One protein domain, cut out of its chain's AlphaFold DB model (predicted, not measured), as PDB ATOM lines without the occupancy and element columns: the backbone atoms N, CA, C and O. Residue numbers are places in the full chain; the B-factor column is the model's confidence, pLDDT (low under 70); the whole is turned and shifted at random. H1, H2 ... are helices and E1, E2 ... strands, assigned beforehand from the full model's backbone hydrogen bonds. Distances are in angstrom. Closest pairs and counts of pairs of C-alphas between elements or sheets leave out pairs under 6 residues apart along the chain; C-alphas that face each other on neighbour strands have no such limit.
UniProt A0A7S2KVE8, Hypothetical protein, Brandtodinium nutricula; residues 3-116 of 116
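This is residues 3 to 116 of the 116 residues of the protein "Hypothetical protein" of Brandtodinium nutricula (UniProt A0A7S2KVE8). A twisted four-stranded sheet, E1 E2 E4 E3, makes the middle layer, with the two-stranded hairpin of E5 and E6 over one face beside E3 and E4, so that the two sheets are partly face to face. On the other face H3 covers E4 and E3, and the long helix H1 packs on H3 and grazes the sheet near E1 and E2. The printed part has 114 residues, in the order E1 H1 E2 H2 H3 E3 E4 E5 E6; the larger sheet is mixed, the smaller antiparallel, and the class is mixed, helices and strands. The whole is compact, with a radius of gyration of the C-alphas of 13.9 A, and rounded, spanning 39 by 33 by 21 A.

E1, residues 3 to 5, is an edge strand and the parallel neighbour of E2, residues 43 to 47; N 4 and O 45 are 3.0 A apart, within hydrogen-bond range. H1, residues 17 to 34, joins them in a strand-helix-strand unit, two parallel neighbour strands with a helix between, whose crossover is right-handed. H1 only grazes the sheet, with residues 21 to 29. H2, residues 50 to 53, is not on the sheet; it touches residues 17 to 21 of H1, the closest C-alphas being those of Arg 18 and Asp 53, 5.8 A apart. H3, residues 59 to 65, touches residues 18 to 26 of H1 at a steep tilt of 40 degrees, the same way; the closest C-alphas are those of Arg 22 and Gly 60, 3.7 A. H3 is on the sheet at a height of 9.2 A, over E4, residues 82 to 87, and only just over E3, residues 69 to 74, with 3 of its C-alphas. E2, H2, H3 and E3 form a split strand-helix-strand unit, with E4 between the two strands in the sheet; its crossover is right-handed. E4 is antiparallel to E2, with N 44 and O 85 2.9 A apart, and to E3, its hairpin partner, with N 72 and O 84 2.8 A apart. E5, residues 91 to 98, and E6, residues 109 to 115, form an antiparallel hairpin, with N 110 and O 97 2.8 A apart. The two sheets form a sandwich, two sheets face to face, 10.3 A centre to centre where they face each other; the C-alphas of Ala 73 and Val 111, the closest of E3 and E6, are 6.2 A apart. In H1 and H3 every O i to N i+4 pair is within hydrogen-bond range; H2 is too short for such a pair.

E1 begins at C-alpha 3, (218.749, 131.949, 267.457). H1 is 25.7 A long from first to last C-alpha, and E4 16.9 A. E5, 19.8 A long, bends by 58 degrees at residue 95. E6, 19.5 A long, ends at C-alpha 115, (222.441, 135.329, 249.139).

The two C-alphas farthest apart, those of Trp 15 and Ala 116, are 40.6 A apart. The printed part has no cut, and the link from E1 to H1, 11 residues, is long. The mean pLDDT of the printed part is 93.4, and no printed residue is under 70.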
ATOM      1  N   SER A   3     217.864 131.519 266.371       94.44
ATOM      2  CA  SER A   3     218.749 131.949 267.457       94.44
ATOM      3  C   SER A   3     218.514 131.054 268.662       94.44
ATOM      4  O   SER A   3     217.365 130.726 268.968       94.44
ATOM      5  N   THR A   4     219.585 130.579 269.287       92.50
ATOM      6  CA  THR A   4     219.486 129.519 270.290       92.50
ATOM      7  C   THR A   4     220.635 129.564 271.292       92.50
ATOM      8  O   THR A   4     221.703 130.112 271.028       92.50
ATOM      9  N   HIS A   5     220.397 128.941 272.438       90.19
ATOM     10  CA  HIS A   5     221.408 128.523 273.397       90.19
ATOM     11  C   HIS A   5     221.372 126.993 273.441       90.19
ATOM     12  O   HIS A   5     220.302 126.396 273.284       90.19
ATOM     13  N   TRP A   6     222.524 126.341 273.561       89.38
ATOM     14  CA  TRP A   6     222.559 124.878 273.654       89.38
ATOM     15  C   TRP A   6     221.993 124.365 274.982       89.38
ATOM     16  O   TRP A   6     221.499 125.113 275.814       89.38
ATOM     17  N   CYS A   7     222.116 123.055 275.206       85.44
ATOM     18  CA  CYS A   7     221.918 122.445 276.523       85.44
ATOM     19  C   CYS A   7     220.443 122.219 276.872       85.44
ATOM     20  O   CYS A   7     220.016 122.374 278.012       85.44
ATOM     21  N   LEU A   8     219.665 121.772 275.882       87.25
ATOM     22  CA  LEU A   8     218.356 121.190 276.159       87.25
ATOM     23  C   LEU A   8     218.470 120.049 277.180       87.25
ATOM     24  O   LEU A   8     219.387 119.226 277.112       87.25
ATOM     25  N   ASP A   9     217.508 120.015 278.100       85.44
ATOM     26  CA  ASP A   9     217.332 118.974 279.114       85.44
ATOM     27  C   ASP A   9     218.511 118.832 280.102       85.44
ATOM     28  O   ASP A   9     218.814 117.739 280.585       85.44
ATOM     29  N   GLY A  10     219.198 119.937 280.424       87.19
ATOM     30  CA  GLY A  10     220.144 119.995 281.544       87.19
ATOM     31  C   GLY A  10     221.315 120.963 281.350       87.19
ATOM     32  O   GLY A  10     221.377 121.698 280.373       87.19
ATOM     33  N   PRO A  11     222.301 120.973 282.263       88.62
ATOM     34  CA  PRO A  11     223.443 121.875 282.151       88.62
ATOM     35  C   PRO A  11     224.316 121.561 280.923       88.62
ATOM     36  O   PRO A  11     224.500 120.401 280.541       88.62
ATOM     37  N   CYS A  12     224.964 122.593 280.375       86.44
ATOM     38  CA  CYS A  12     225.894 122.504 279.234       86.44
ATOM     39  C   CYS A  12     227.167 121.693 279.476       86.44
ATOM     40  O   CYS A  12     227.980 121.513 278.580       86.44
ATOM     41  N   ARG A  13     227.389 121.249 280.711       88.00
ATOM     42  CA  ARG A  13     228.643 120.651 281.169       88.00
ATOM     43  C   ARG A  13     228.425 119.271 281.768       88.00
ATOM     44  O   ARG A  13     227.300 118.895 282.095       88.00
ATOM     45  N   GLY A  14     229.530 118.560 281.973       86.62
ATOM     46  CA  GLY A  14     229.549 117.247 282.607       86.62
ATOM     47  C   GLY A  14     229.132 116.116 281.670       86.62
ATOM     48  O   GLY A  14     228.976 116.293 280.458       86.62
ATOM     49  N   TRP A  15     228.957 114.929 282.247       82.56
ATOM     50  CA  TRP A  15     228.599 113.733 281.491       82.56
ATOM     51  C   TRP A  15     227.275 113.947 280.724       82.56
ATOM     52  O   TRP A  15     226.294 114.491 281.243       82.56
ATOM     53  N   GLY A  16     227.278 113.604 279.435       87.31
ATOM     54  CA  GLY A  16     226.138 113.791 278.530       87.31
ATOM     55  C   GLY A  16     226.013 115.161 277.841       87.31
ATOM     56  O   GLY A  16     225.102 115.312 277.027       87.31
ATOM     57  N   ALA A  17     226.906 116.136 278.083       90.19
ATOM     58  CA  ALA A  17     226.859 117.454 277.418       90.19
ATOM     59  C   ALA A  17     226.784 117.331 275.885       90.19
ATOM     60  O   ALA A  17     225.854 117.836 275.260       90.19
ATOM     61  N   ARG A  18     227.659 116.500 275.307       92.38
ATOM     62  CA  ARG A  18     227.662 116.118 273.886       92.38
ATOM     63  C   ARG A  18     226.292 115.725 273.335       92.38
ATOM     64  O   ARG A  18     225.927 116.087 272.215       92.38
ATOM     65  N   GLN A  19     225.536 114.933 274.094       93.50
ATOM     66  CA  GLN A  19     224.221 114.458 273.673       93.50
ATOM     67  C   GLN A  19     223.183 115.579 273.731       93.50
ATOM     68  O   GLN A  19     222.400 115.713 272.794       93.50
ATOM     69  N   ARG A  20     223.211 116.417 274.773       94.12
ATOM     70  CA  ARG A  20     222.317 117.579 274.918       94.12
ATOM     71  C   ARG A  20     222.571 118.643 273.848       94.12
ATOM     72  O   ARG A  20     221.635 119.182 273.255       94.12
ATOM     73  N   HIS A  21     223.834 118.898 273.520       95.19
ATOM     74  CA  HIS A  21     224.216 119.807 272.438       95.19
ATOM     75  C   HIS A  21     223.757 119.267 271.076       95.19
ATOM     76  O   HIS A  21     223.125 119.977 270.288       95.19
ATOM     77  N   ARG A  22     223.947 117.961 270.832       95.56
ATOM     78  CA  ARG A  22     223.386 117.281 269.656       95.56
ATOM     79  C   ARG A  22     221.861 117.380 269.597       95.56
ATOM     80  O   ARG A  22     221.329 117.631 268.518       95.56
ATOM     81  N   LEU A  23     221.165 117.194 270.717       96.00
ATOM     82  CA  LEU A  23     219.708 117.309 270.789       96.00
ATOM     83  C   LEU A  23     219.244 118.725 270.426       96.00
ATOM     84  O   LEU A  23     218.309 118.882 269.645       96.00
ATOM     85  N   SER A  24     219.952 119.750 270.904       96.00
ATOM     86  CA  SER A  24     219.693 121.154 270.552       96.00
ATOM     87  C   SER A  24     219.782 121.365 269.033       96.00
ATOM     88  O   SER A  24     218.841 121.853 268.406       96.00
ATOM     89  N   ALA A  25     220.854 120.875 268.399       97.00
ATOM     90  CA  ALA A  25     221.006 120.920 266.943       97.00
ATOM     91  C   ALA A  25     219.919 120.122 266.192       97.00
ATOM     92  O   ALA A  25     219.465 120.539 265.125       97.00
ATOM     93  N   GLN A  26     219.480 118.983 266.734       97.19
ATOM     94  CA  GLN A  26     218.391 118.184 266.164       97.19
ATOM     95  C   GLN A  26     217.060 118.933 266.179       97.19
ATOM     96  O   GLN A  26     216.384 118.952 265.153       97.19
ATOM     97  N   ARG A  27     216.708 119.586 267.293       96.81
ATOM     98  CA  ARG A  27     215.466 120.363 267.408       96.81
ATOM     99  C   ARG A  27     215.419 121.530 266.428       96.81
ATOM    100  O   ARG A  27     214.372 121.775 265.839       96.81
ATOM    101  N   ILE A  28     216.551 122.188 266.178       97.00
ATOM    102  CA  ILE A  28     216.636 123.258 265.172       97.00
ATOM    103  C   ILE A  28     216.334 122.716 263.769       97.00
ATOM    104  O   ILE A  28     215.518 123.287 263.048       97.00
ATOM    105  N   LEU A  29     216.952 121.595 263.377       97.50
ATOM    106  CA  LEU A  29     216.711 121.005 262.054       97.50
ATOM    107  C   LEU A  29     215.307 120.404 261.923       97.50
ATOM    108  O   LEU A  29     214.715 120.503 260.851       97.50
ATOM    109  N   GLN A  30     214.759 119.841 263.003       97.69
ATOM    110  CA  GLN A  30     213.363 119.418 263.063       97.69
ATOM    111  C   GLN A  30     212.442 120.615 262.798       97.69
ATOM    112  O   GLN A  30     211.624 120.563 261.884       97.69
ATOM    113  N   LYS A  31     212.633 121.728 263.519       97.81
ATOM    114  CA  LYS A  31     211.815 122.931 263.334       97.81
ATOM    115  C   LYS A  31     211.947 123.512 261.928       97.81
ATOM    116  O   LYS A  31     210.962 123.951 261.347       97.81
ATOM    117  N   ARG A  32     213.151 123.491 261.351       97.81
ATOM    118  CA  ARG A  32     213.385 123.892 259.956       97.81
ATOM    119  C   ARG A  32     212.562 123.058 258.972       97.81
ATOM    120  O   ARG A  32     211.986 123.631 258.053       97.81
ATOM    121  N   ALA A  33     212.485 121.744 259.172       98.12
ATOM    122  CA  ALA A  33     211.672 120.863 258.338       98.12
ATOM    123  C   ALA A  33     210.164 121.108 258.531       98.12
ATOM    124  O   ALA A  33     209.441 121.200 257.545       98.12
ATOM    125  N   GLU A  34     209.703 121.290 259.773       98.31
ATOM    126  CA  GLU A  34     208.300 121.623 260.092       98.31
ATOM    127  C   GLU A  34     207.831 122.919 259.417       98.31
ATOM    128  O   GLU A  34     206.664 123.050 259.068       98.31
ATOM    129  N   LEU A  35     208.742 123.874 259.216       97.94
ATOM    130  CA  LEU A  35     208.471 125.130 258.512       97.94
ATOM    131  C   LEU A  35     208.528 124.999 256.978       97.94
ATOM    132  O   LEU A  35     208.442 126.011 256.289       97.94
ATOM    133  N   GLY A  36     208.747 123.797 256.430       97.69
ATOM    134  CA  GLY A  36     208.952 123.594 254.990       97.69
ATOM    135  C   GLY A  36     210.251 124.214 254.460       97.69
ATOM    136  O   GLY A  36     210.424 124.370 253.257       97.69
ATOM    137  N   ALA A  37     211.188 124.571 255.342       96.81
ATOM    138  CA  ALA A  37     212.399 125.314 255.001       96.81
ATOM    139  C   ALA A  37     213.616 124.402 254.747       96.81
ATOM    140  O   ALA A  37     214.757 124.862 254.824       96.81
ATOM    141  N   SER A  38     213.397 123.110 254.468       95.19
ATOM    142  CA  SER A  38     214.454 122.100 254.282       95.19
ATOM    143  C   SER A  38     215.433 122.422 253.151       95.19
ATOM    144  O   SER A  38     216.617 122.103 253.277       95.19
ATOM    145  N   ASP A  39     214.992 123.151 252.132       94.88
ATOM    146  CA  ASP A  39     215.823 123.579 250.998       94.88
ATOM    147  C   ASP A  39     215.976 125.104 250.928       94.88
ATOM    148  O   ASP A  39     216.438 125.647 249.935       94.88
ATOM    149  N   MET A  40     215.607 125.813 252.000       97.75
ATOM    150  CA  MET A  40     215.674 127.273 252.042       97.75
ATOM    151  C   MET A  40     216.988 127.770 252.672       97.75
ATOM    152  O   MET A  40     217.509 127.134 253.610       97.75
ATOM    153  N   PRO A  41     217.489 128.949 252.245       98.31
ATOM    154  CA  PRO A  41     218.588 129.652 252.897       98.31
ATOM    155  C   PRO A  41     218.348 129.790 254.401       98.31
ATOM    156  O   PRO A  41     217.326 130.305 254.851       98.31
ATOM    157  N   THR A  42     219.285 129.298 255.208       98.50
ATOM    158  CA  THR A  42     219.135 129.261 256.665       98.50
ATOM    159  C   THR A  42     220.386 129.782 257.354       98.50
ATOM    160  O   THR A  42     221.496 129.387 257.007       98.50
ATOM    161  N   ILE A  43     220.178 130.622 258.367       98.56
ATOM    162  CA  ILE A  43     221.193 131.089 259.316       98.56
ATOM    163  C   ILE A  43     220.806 130.568 260.703       98.56
ATOM    164  O   ILE A  43     219.631 130.655 261.081       98.56
ATOM    165  N   ILE A  44     221.779 130.034 261.440       98.38
ATOM    166  CA  ILE A  44     221.648 129.608 262.838       98.38
ATOM    167  C   ILE A  44     222.707 130.351 263.656       98.38
ATOM    168  O   ILE A  44     223.896 130.171 263.403       98.38
ATOM    169  N   THR A  45     222.298 131.152 264.635       97.38
ATOM    170  CA  THR A  45     223.188 131.769 265.628       97.38
ATOM    171  C   THR A  45     223.071 131.015 266.947       97.38
ATOM    172  O   THR A  45     221.957 130.743 267.400       97.38
ATOM    173  N   ALA A  46     224.195 130.647 267.557       95.44
ATOM    174  CA  ALA A  46     224.192 129.877 268.796       95.44
ATOM    175  C   ALA A  46     225.282 130.334 269.767       95.44
ATOM    176  O   ALA A  46     226.449 130.304 269.385       95.44
ATOM    177  N   ASP A  47     224.914 130.650 271.014       94.06
ATOM    178  CA  ASP A  47     225.831 130.447 272.145       94.06
ATOM    179  C   ASP A  47     225.789 128.960 272.477       94.06
ATOM    180  O   ASP A  47     224.800 128.401 272.964       94.06
ATOM    181  N   ALA A  48     226.872 128.303 272.108       94.12
ATOM    182  CA  ALA A  48     226.937 126.872 272.111       94.12
ATOM    183  C   ALA A  48     227.515 126.332 273.421       94.12
ATOM    184  O   ALA A  48     227.296 125.183 273.770       94.12
ATOM    185  N   ASN A  49     228.300 127.106 274.174       92.31
ATOM    186  CA  ASN A  49     229.112 126.532 275.257       92.31
ATOM    187  C   ASN A  49     229.919 125.283 274.814       92.31
ATOM    188  O   ASN A  49     230.219 124.392 275.610       92.31
ATOM    189  N   SER A  50     230.322 125.230 273.538       90.25
ATOM    190  CA  SER A  50     230.941 124.051 272.913       90.25
ATOM    191  C   SER A  50     232.283 123.648 273.524       90.25
ATOM    192  O   SER A  50     232.690 122.494 273.417       90.25
ATOM    193  N   HIS A  51     232.953 124.554 274.239       88.94
ATOM    194  CA  HIS A  51     234.145 124.254 275.041       88.94
ATOM    195  C   HIS A  51     233.931 123.125 276.063       88.94
ATOM    196  O   HIS A  51     234.888 122.453 276.443       88.94
ATOM    197  N   MET A  52     232.684 122.874 276.472       85.50
ATOM    198  CA  MET A  52     232.320 121.764 277.354       85.50
ATOM    199  C   MET A  52     232.353 120.388 276.656       85.50
ATOM    200  O   MET A  52     232.332 119.363 277.335       85.50
ATOM    201  N   ASP A  53     232.409 120.357 275.320       85.62
ATOM    202  CA  ASP A  53     232.520 119.159 274.474       85.62
ATOM    203  C   ASP A  53     233.461 119.415 273.278       85.62
ATOM    204  O   ASP A  53     233.107 119.247 272.116       85.62
ATOM    205  N   GLN A  54     234.703 119.820 273.559       89.00
ATOM    206  CA  GLN A  54     235.787 119.889 272.561       89.00
ATOM    207  C   GLN A  54     235.544 120.861 271.385       89.00
ATOM    208  O   GLN A  54     236.003 120.620 270.265       89.00
ATOM    209  N   TYR A  55     234.875 121.989 271.630       92.69
ATOM    210  CA  TYR A  55     234.714 123.085 270.669       92.69
ATOM    211  C   TYR A  55     234.037 122.640 269.365       92.69
ATOM    212  O   TYR A  55     232.879 122.244 269.356       92.69
ATOM    213  N   ASP A  56     234.746 122.672 268.237       94.62
ATOM    214  CA  ASP A  56     234.180 122.302 266.937       94.62
ATOM    215  C   ASP A  56     233.954 120.788 266.802       94.62
ATOM    216  O   ASP A  56     233.257 120.344 265.883       94.62
ATOM    217  N   TRP A  57     234.517 119.987 267.717       93.75
ATOM    218  CA  TRP A  57     234.221 118.559 267.851       93.75
ATOM    219  C   TRP A  57     232.961 118.261 268.666       93.75
ATOM    220  O   TRP A  57     232.590 117.090 268.821       93.75
ATOM    221  N   ASP A  58     232.254 119.296 269.096       95.00
ATOM    222  CA  ASP A  58     230.998 119.171 269.807       95.00
ATOM    223  C   ASP A  58     229.928 118.380 269.027       95.00
ATOM    224  O   ASP A  58     229.790 118.481 267.802       95.00
ATOM    225  N   GLY A  59     229.122 117.594 269.745       95.06
ATOM    226  CA  GLY A  59     228.039 116.787 269.179       95.06
ATOM    227  C   GLY A  59     227.031 117.559 268.311       95.06
ATOM    228  O   GLY A  59     226.658 117.067 267.241       95.06
ATOM    229  N   GLY A  60     226.604 118.742 268.747       96.50
ATOM    230  CA  GLY A  60     225.742 119.692 268.043       96.50
ATOM    231  C   GLY A  60     226.421 120.372 266.854       96.50
ATOM    232  O   GLY A  60     225.871 120.318 265.749       96.50
ATOM    233  N   VAL A  61     227.640 120.911 267.013       97.25
ATOM    234  CA  VAL A  61     228.415 121.469 265.876       97.25
ATOM    235  C   VAL A  61     228.573 120.411 264.785       97.25
ATOM    236  O   VAL A  61     228.195 120.623 263.628       97.25
ATOM    237  N   ARG A  62     229.076 119.222 265.138       97.94
ATOM    238  CA  ARG A  62     229.300 118.127 264.182       97.94
ATOM    239  C   ARG A  62     227.998 117.599 263.591       97.94
ATOM    240  O   ARG A  62     228.019 117.006 262.510       97.94
ATOM    241  N   TRP A  63     226.866 117.752 264.278       98.19
ATOM    242  CA  TRP A  63     225.557 117.397 263.735       98.19
ATOM    243  C   TRP A  63     225.146 118.329 262.596       98.19
ATOM    244  O   TRP A  63     224.781 117.823 261.530       98.19
ATOM    245  N   LEU A  64     225.261 119.648 262.801       98.31
ATOM    246  CA  LEU A  64     224.946 120.669 261.796       98.31
ATOM    247  C   LEU A  64     225.891 120.584 260.593       98.31
ATOM    248  O   LEU A  64     225.435 120.513 259.451       98.31
ATOM    249  N   LEU A  65     227.206 120.507 260.830       98.44
ATOM    250  CA  LEU A  65     228.208 120.453 259.758       98.44
ATOM    251  C   LEU A  65     228.009 119.263 258.807       98.44
ATOM    252  O   LEU A  65     228.195 119.396 257.600       98.44
ATOM    253  N   ARG A  66     227.589 118.106 259.338       98.31
ATOM    254  CA  ARG A  66     227.284 116.906 258.539       98.31
ATOM    255  C   ARG A  66     225.955 116.985 257.781       98.31
ATOM    256  O   ARG A  66     225.690 116.114 256.965       98.31
ATOM    257  N   ARG A  67     225.111 117.983 258.055       98.19
ATOM    258  CA  ARG A  67     223.751 118.129 257.498       98.19
ATOM    259  C   ARG A  67     223.609 119.369 256.632       98.19
ATOM    260  O   ARG A  67     222.593 120.050 256.657       98.19
ATOM    261  N   GLY A  68     224.660 119.664 255.875       97.81
ATOM    262  CA  GLY A  68     224.614 120.733 254.891       97.81
ATOM    263  C   GLY A  68     224.775 122.128 255.483       97.81
ATOM    264  O   GLY A  68     224.440 123.087 254.805       97.81
ATOM    265  N   PHE A  69     225.313 122.280 256.696       98.50
ATOM    266  CA  PHE A  69     225.706 123.589 257.225       98.50
ATOM    267  C   PHE A  69     227.229 123.765 257.208       98.50
ATOM    268  O   PHE A  69     228.006 122.810 257.091       98.50
ATOM    269  N   ARG A  70     227.669 125.017 257.302       98.25
ATOM    270  CA  ARG A  70     229.064 125.406 257.538       98.25
ATOM    271  C   ARG A  70     229.115 126.526 258.569       98.25
ATOM    272  O   ARG A  70     228.163 127.293 258.678       98.25
ATOM    273  N   ILE A  71     230.219 126.626 259.300       97.94
ATOM    274  CA  ILE A  71     230.482 127.771 260.176       97.94
ATOM    275  C   ILE A  71     230.799 128.974 259.279       97.94
ATOM    276  O   ILE A  71     231.698 128.902 258.441       97.94
ATOM    277  N   ALA A  72     230.028 130.048 259.417       98.00
ATOM    278  CA  ALA A  72     230.258 131.320 258.743       98.00
ATOM    279  C   ALA A  72     231.139 132.246 259.579       98.00
ATOM    280  O   ALA A  72     232.003 132.901 259.006       98.00
ATOM    281  N   ALA A  73     230.951 132.273 260.900       96.44
ATOM    282  CA  ALA A  73     231.784 133.016 261.840       96.44
ATOM    283  C   ALA A  73     231.679 132.438 263.254       96.44
ATOM    284  O   ALA A  73     230.769 131.654 263.547       96.44
ATOM    285  N   LYS A  74     232.620 132.837 264.111       94.56
ATOM    286  CA  LYS A  74     232.669 132.486 265.529       94.56
ATOM    287  C   LYS A  74     233.020 133.716 266.361       94.56
ATOM    288  O   LYS A  74     233.786 134.556 265.889       94.56
ATOM    289  N   GLY A  75     232.507 133.783 267.585       90.94
ATOM    290  CA  GLY A  75     232.978 134.743 268.584       90.94
ATOM    291  C   GLY A  75     234.394 134.410 269.074       90.94
ATOM    292  O   GLY A  75     234.940 133.354 268.756       90.94
ATOM    293  N   ALA A  76     234.991 135.294 269.876       85.38
ATOM    294  CA  ALA A  76     236.292 135.048 270.520       85.38
ATOM    295  C   ALA A  76     236.179 134.504 271.955       85.38
ATOM    296  O   ALA A  76     237.165 134.017 272.515       85.38
ATOM    297  N   ALA A  77     234.993 134.568 272.566       78.81
ATOM    298  CA  ALA A  77     234.798 134.160 273.951       78.81
ATOM    299  C   ALA A  77     235.117 132.674 274.142       78.81
ATOM    300  O   ALA A  77     234.693 131.826 273.353       78.81
ATOM    301  N   ARG A  78     235.903 132.374 275.187       77.25
ATOM    302  CA  ARG A  78     236.299 131.013 275.587       77.25
ATOM    303  C   ARG A  78     236.783 130.154 274.411       77.25
ATOM    304  O   ARG A  78     236.395 129.005 274.336       77.25
ATOM    305  N   GLY A  79     237.573 130.682 273.472       71.50
ATOM    306  CA  GLY A  79     238.064 129.907 272.314       71.50
ATOM    307  C   GLY A  79     237.068 129.768 271.150       71.50
ATOM    308  O   GLY A  79     237.276 128.964 270.240       71.50
ATOM    309  N   GLY A  80     235.995 130.561 271.165       80.88
ATOM    310  CA  GLY A  80     234.984 130.637 270.117       80.88
ATOM    311  C   GLY A  80     233.870 129.626 270.304       80.88
ATOM    312  O   GLY A  80     233.782 128.636 269.579       80.88
ATOM    313  N   ILE A  81     233.029 129.895 271.298       91.50
ATOM    314  CA  ILE A  81     231.866 129.069 271.638       91.50
ATOM    315  C   ILE A  81     230.559 129.633 271.088       91.50
ATOM    316  O   ILE A  81     229.556 128.932 271.081       91.50
ATOM    317  N   ASP A  82     230.575 130.872 270.609       95.12
ATOM    318  CA  ASP A  82     229.471 131.460 269.869       95.12
ATOM    319  C   ASP A  82     229.687 131.230 268.377       95.12
ATOM    320  O   ASP A  82     230.793 131.423 267.863       95.12
ATOM    321  N   TYR A  83     228.638 130.825 267.671       97.25
ATOM    322  CA  TYR A  83     228.707 130.437 266.269       97.25
ATOM    323  C   TYR A  83     227.619 131.112 265.451       97.25
ATOM    324  O   TYR A  83     226.471 131.229 265.879       97.25
ATOM    325  N   ILE A  84     227.962 131.435 264.207       98.06
ATOM    326  CA  ILE A  84     226.998 131.631 263.128       98.06
ATOM    327  C   ILE A  84     227.213 130.494 262.134       98.06
ATOM    328  O   ILE A  84     228.270 130.399 261.510       98.06
ATOM    329  N   PHE A  85     226.218 129.624 261.977       98.56
ATOM    330  CA  PHE A  85     226.167 128.606 260.931       98.56
ATOM    331  C   PHE A  85     225.259 129.058 259.794       98.56
ATOM    332  O   PHE A  85     224.229 129.694 260.019       98.56
ATOM    333  N   VAL A  86     225.596 128.651 258.576       98.69
ATOM    334  CA  VAL A  86     224.789 128.916 257.381       98.69
ATOM    335  C   VAL A  86     224.603 127.651 256.555       98.69
ATOM    336  O   VAL A  86     225.498 126.799 256.513       98.69
ATOM    337  N   SER A  87     223.449 127.514 255.902       98.44
ATOM    338  CA  SER A  87     223.207 126.426 254.953       98.44
ATOM    339  C   SER A  87     224.194 126.520 253.781       98.44
ATOM    340  O   SER A  87     224.441 127.586 253.217       98.44
ATOM    341  N   ARG A  88     224.808 125.398 253.408       97.62
ATOM    342  CA  ARG A  88     225.704 125.301 252.250       97.62
ATOM    343  C   ARG A  88     224.919 125.589 250.971       97.62
ATOM    344  O   ARG A  88     223.709 125.379 250.930       97.62
ATOM    345  N   GLY A  89     225.608 126.111 249.961       96.50
ATOM    346  CA  GLY A  89     225.031 126.436 248.651       96.50
ATOM    347  C   GLY A  89     224.229 127.739 248.578       96.50
ATOM    348  O   GLY A  89     224.099 128.276 247.494       96.50
ATOM    349  N   HIS A  90     223.756 128.285 249.703       98.19
ATOM    350  CA  HIS A  90     222.848 129.442 249.695       98.19
ATOM    351  C   HIS A  90     223.521 130.790 249.966       98.19
ATOM    352  O   HIS A  90     222.918 131.833 249.753       98.19
ATOM    353  N   TRP A  91     224.734 130.777 250.518       98.25
ATOM    354  CA  TRP A  91     225.361 131.981 251.056       98.25
ATOM    355  C   TRP A  91     226.806 132.105 250.604       98.25
ATOM    356  O   TRP A  91     227.604 131.180 250.805       98.25
ATOM    357  N   ILE A  92     227.158 133.289 250.116       98.19
ATOM    358  CA  ILE A  92     228.531 133.778 250.017       98.19
ATOM    359  C   ILE A  92     228.871 134.412 251.371       98.19
ATOM    360  O   ILE A  92     228.128 135.253 251.875       98.19
ATOM    361  N   VAL A  93     229.966 133.963 251.995       98.00
ATOM    362  CA  VAL A  93     230.434 134.505 253.285       98.00
ATOM    363  C   VAL A  93     231.556 135.486 252.997       98.00
ATOM    364  O   VAL A  93     232.579 135.067 252.458       98.00
ATOM    365  N   GLY A  94     231.330 136.749 253.344       97.44
ATOM    366  CA  GLY A  94     232.295 137.834 253.222       97.44
ATOM    367  C   GLY A  94     233.001 138.121 254.542       97.44
ATOM    368  O   GLY A  94     233.330 137.198 255.300       97.44
ATOM    369  N   ASP A  95     233.211 139.410 254.796       97.75
ATOM    370  CA  ASP A  95     233.992 139.905 255.924       97.75
ATOM    371  C   ASP A  95     233.392 139.519 257.275       97.75
ATOM    372  O   ASP A  95     232.181 139.337 257.435       97.75
ATOM    373  N   ARG A  96     234.284 139.361 258.253       96.19
ATOM    374  CA  ARG A  96     233.972 138.977 259.628       96.19
ATOM    375  C   ARG A  96     234.646 139.952 260.564       96.19
ATOM    376  O   ARG A  96     235.828 140.240 260.392       96.19
ATOM    377  N   GLU A  97     233.932 140.360 261.596       95.25
ATOM    378  CA  GLU A  97     234.482 141.201 262.649       95.25
ATOM    379  C   GLU A  97     234.152 140.589 264.005       95.25
ATOM    380  O   GLU A  97     233.057 140.069 264.217       95.25
ATOM    381  N   VAL A  98     235.111 140.630 264.925       92.62
ATOM    382  CA  VAL A  98     234.883 140.294 266.329       92.62
ATOM    383  C   VAL A  98     235.124 141.563 267.126       92.62
ATOM    384  O   VAL A  98     236.241 142.076 267.165       92.62
ATOM    385  N   GLY A  99     234.054 142.077 267.719       87.81
ATOM    386  CA  GLY A  99     234.077 143.271 268.543       87.81
ATOM    387  C   GLY A  99     234.626 143.008 269.949       87.81
ATOM    388  O   GLY A  99     235.036 141.893 270.289       87.81
ATOM    389  N   PRO A 100     234.629 144.037 270.810       83.75
ATOM    390  CA  PRO A 100     235.042 143.885 272.198       83.75
ATOM    391  C   PRO A 100     234.045 143.021 272.986       83.75
ATOM    392  O   PRO A 100     232.868 142.909 272.639       83.75
ATOM    393  N   THR A 101     234.513 142.435 274.090       76.88
ATOM    394  CA  THR A 101     233.656 141.723 275.053       76.88
ATOM    395  C   THR A 101     232.842 142.685 275.914       76.88
ATOM    396  O   THR A 101     231.667 142.453 276.142       76.88
ATOM    397  N   ARG A 102     233.404 143.821 276.343       78.94
ATOM    398  CA  ARG A 102     232.733 144.735 277.287       78.94
ATOM    399  C   ARG A 102     231.462 145.375 276.696       78.94
ATOM    400  O   ARG A 102     231.543 145.923 275.598       78.94
ATOM    401  N   PRO A 103     230.325 145.398 277.429       86.25
ATOM    402  CA  PRO A 103     230.149 145.028 278.845       86.25
ATOM    403  C   PRO A 103     229.813 143.544 279.113       86.25
ATOM    404  O   PRO A 103     229.644 143.172 280.271       86.25
ATOM    405  N   SER A 104     229.696 142.708 278.082       89.00
ATOM    406  CA  SER A 104     229.404 141.276 278.200       89.00
ATOM    407  C   SER A 104     230.672 140.450 278.490       89.00
ATOM    408  O   SER A 104     231.811 140.898 278.334       89.00
ATOM    409  N   ASP A 105     230.492 139.214 278.939       87.44
ATOM    410  CA  ASP A 105     231.544 138.198 278.946       87.44
ATOM    411  C   ASP A 105     231.707 137.512 277.575       87.44
ATOM    412  O   ASP A 105     232.718 136.847 277.338       87.44
ATOM    413  N   HIS A 106     230.765 137.732 276.650       91.56
ATOM    414  CA  HIS A 106     230.815 137.281 275.264       91.56
ATOM    415  C   HIS A 106     231.053 138.460 274.306       91.56
ATOM    416  O   HIS A 106     230.411 139.504 274.390       91.56
ATOM    417  N   ALA A 107     231.996 138.301 273.374       90.06
ATOM    418  CA  ALA A 107     232.252 139.306 272.345       90.06
ATOM    419  C   ALA A 107     231.129 139.299 271.311       90.06
ATOM    420  O   ALA A 107     230.766 138.242 270.792       90.06
ATOM    421  N   SER A 108     230.645 140.488 270.952       91.00
ATOM    422  CA  SER A 108     229.866 140.621 269.723       91.00
ATOM    423  C   SER A 108     230.729 140.218 268.526       91.00
ATOM    424  O   SER A 108     231.939 140.445 268.506       91.00
ATOM    425  N   PHE A 109     230.124 139.589 267.528       94.06
ATOM    426  CA  PHE A 109     230.797 139.269 266.279       94.06
ATOM    427  C   PHE A 109     229.793 139.314 265.137       94.06
ATOM    428  O   PHE A 109     228.604 139.035 265.314       94.06
ATOM    429  N   THR A 110     230.272 139.693 263.964       95.62
ATOM    430  CA  THR A 110     229.462 139.897 262.770       95.62
ATOM    431  C   THR A 110     230.069 139.137 261.601       95.62
ATOM    432  O   THR A 110     231.251 138.782 261.581       95.62
ATOM    433  N   VAL A 111     229.225 138.838 260.618       97.75
ATOM    434  CA  VAL A 111     229.652 138.285 259.338       97.75
ATOM    435  C   VAL A 111     228.747 138.804 258.242       97.75
ATOM    436  O   VAL A 111     227.522 138.779 258.378       97.75
ATOM    437  N   GLN A 112     229.343 139.244 257.144       98.31
ATOM    438  CA  GLN A 112     228.604 139.597 255.948       98.31
ATOM    439  C   GLN A 112     228.172 138.324 255.218       98.31
ATOM    440  O   GLN A 112     228.990 137.464 254.875       98.31
ATOM    441  N   LEU A 113     226.873 138.219 254.951       98.25
ATOM    442  CA  LEU A 113     226.278 137.138 254.176       98.25
ATOM    443  C   LEU A 113     225.563 137.732 252.970       98.25
ATOM    444  O   LEU A 113     224.701 138.592 253.125       98.25
ATOM    445  N   THR A 114     225.907 137.248 251.781       98.31
ATOM    446  CA  THR A 114     225.183 137.566 250.544       98.31
ATOM    447  C   THR A 114     224.471 136.310 250.075       98.31
ATOM    448  O   THR A 114     225.068 135.228 250.087       98.31
ATOM    449  N   LEU A 115     223.194 136.435 249.717       97.38
ATOM    450  CA  LEU A 115     222.441 135.329 249.139       97.38
ATOM    451  C   LEU A 115     223.020 135.015 247.752       97.38
ATOM    452  O   LEU A 115     223.215 135.939 246.963       97.38
ATOM    453  N   ALA A 116     223.370 133.748 247.524       91.44
ATOM    454  CA  ALA A 116     223.937 133.271 246.261       91.44
ATOM    455  C   ALA A 116     222.863 133.073 245.184       91.44
ATOM    456  O   ALA A 116     221.704 132.780 245.564       91.44
TER     457      ALA A 116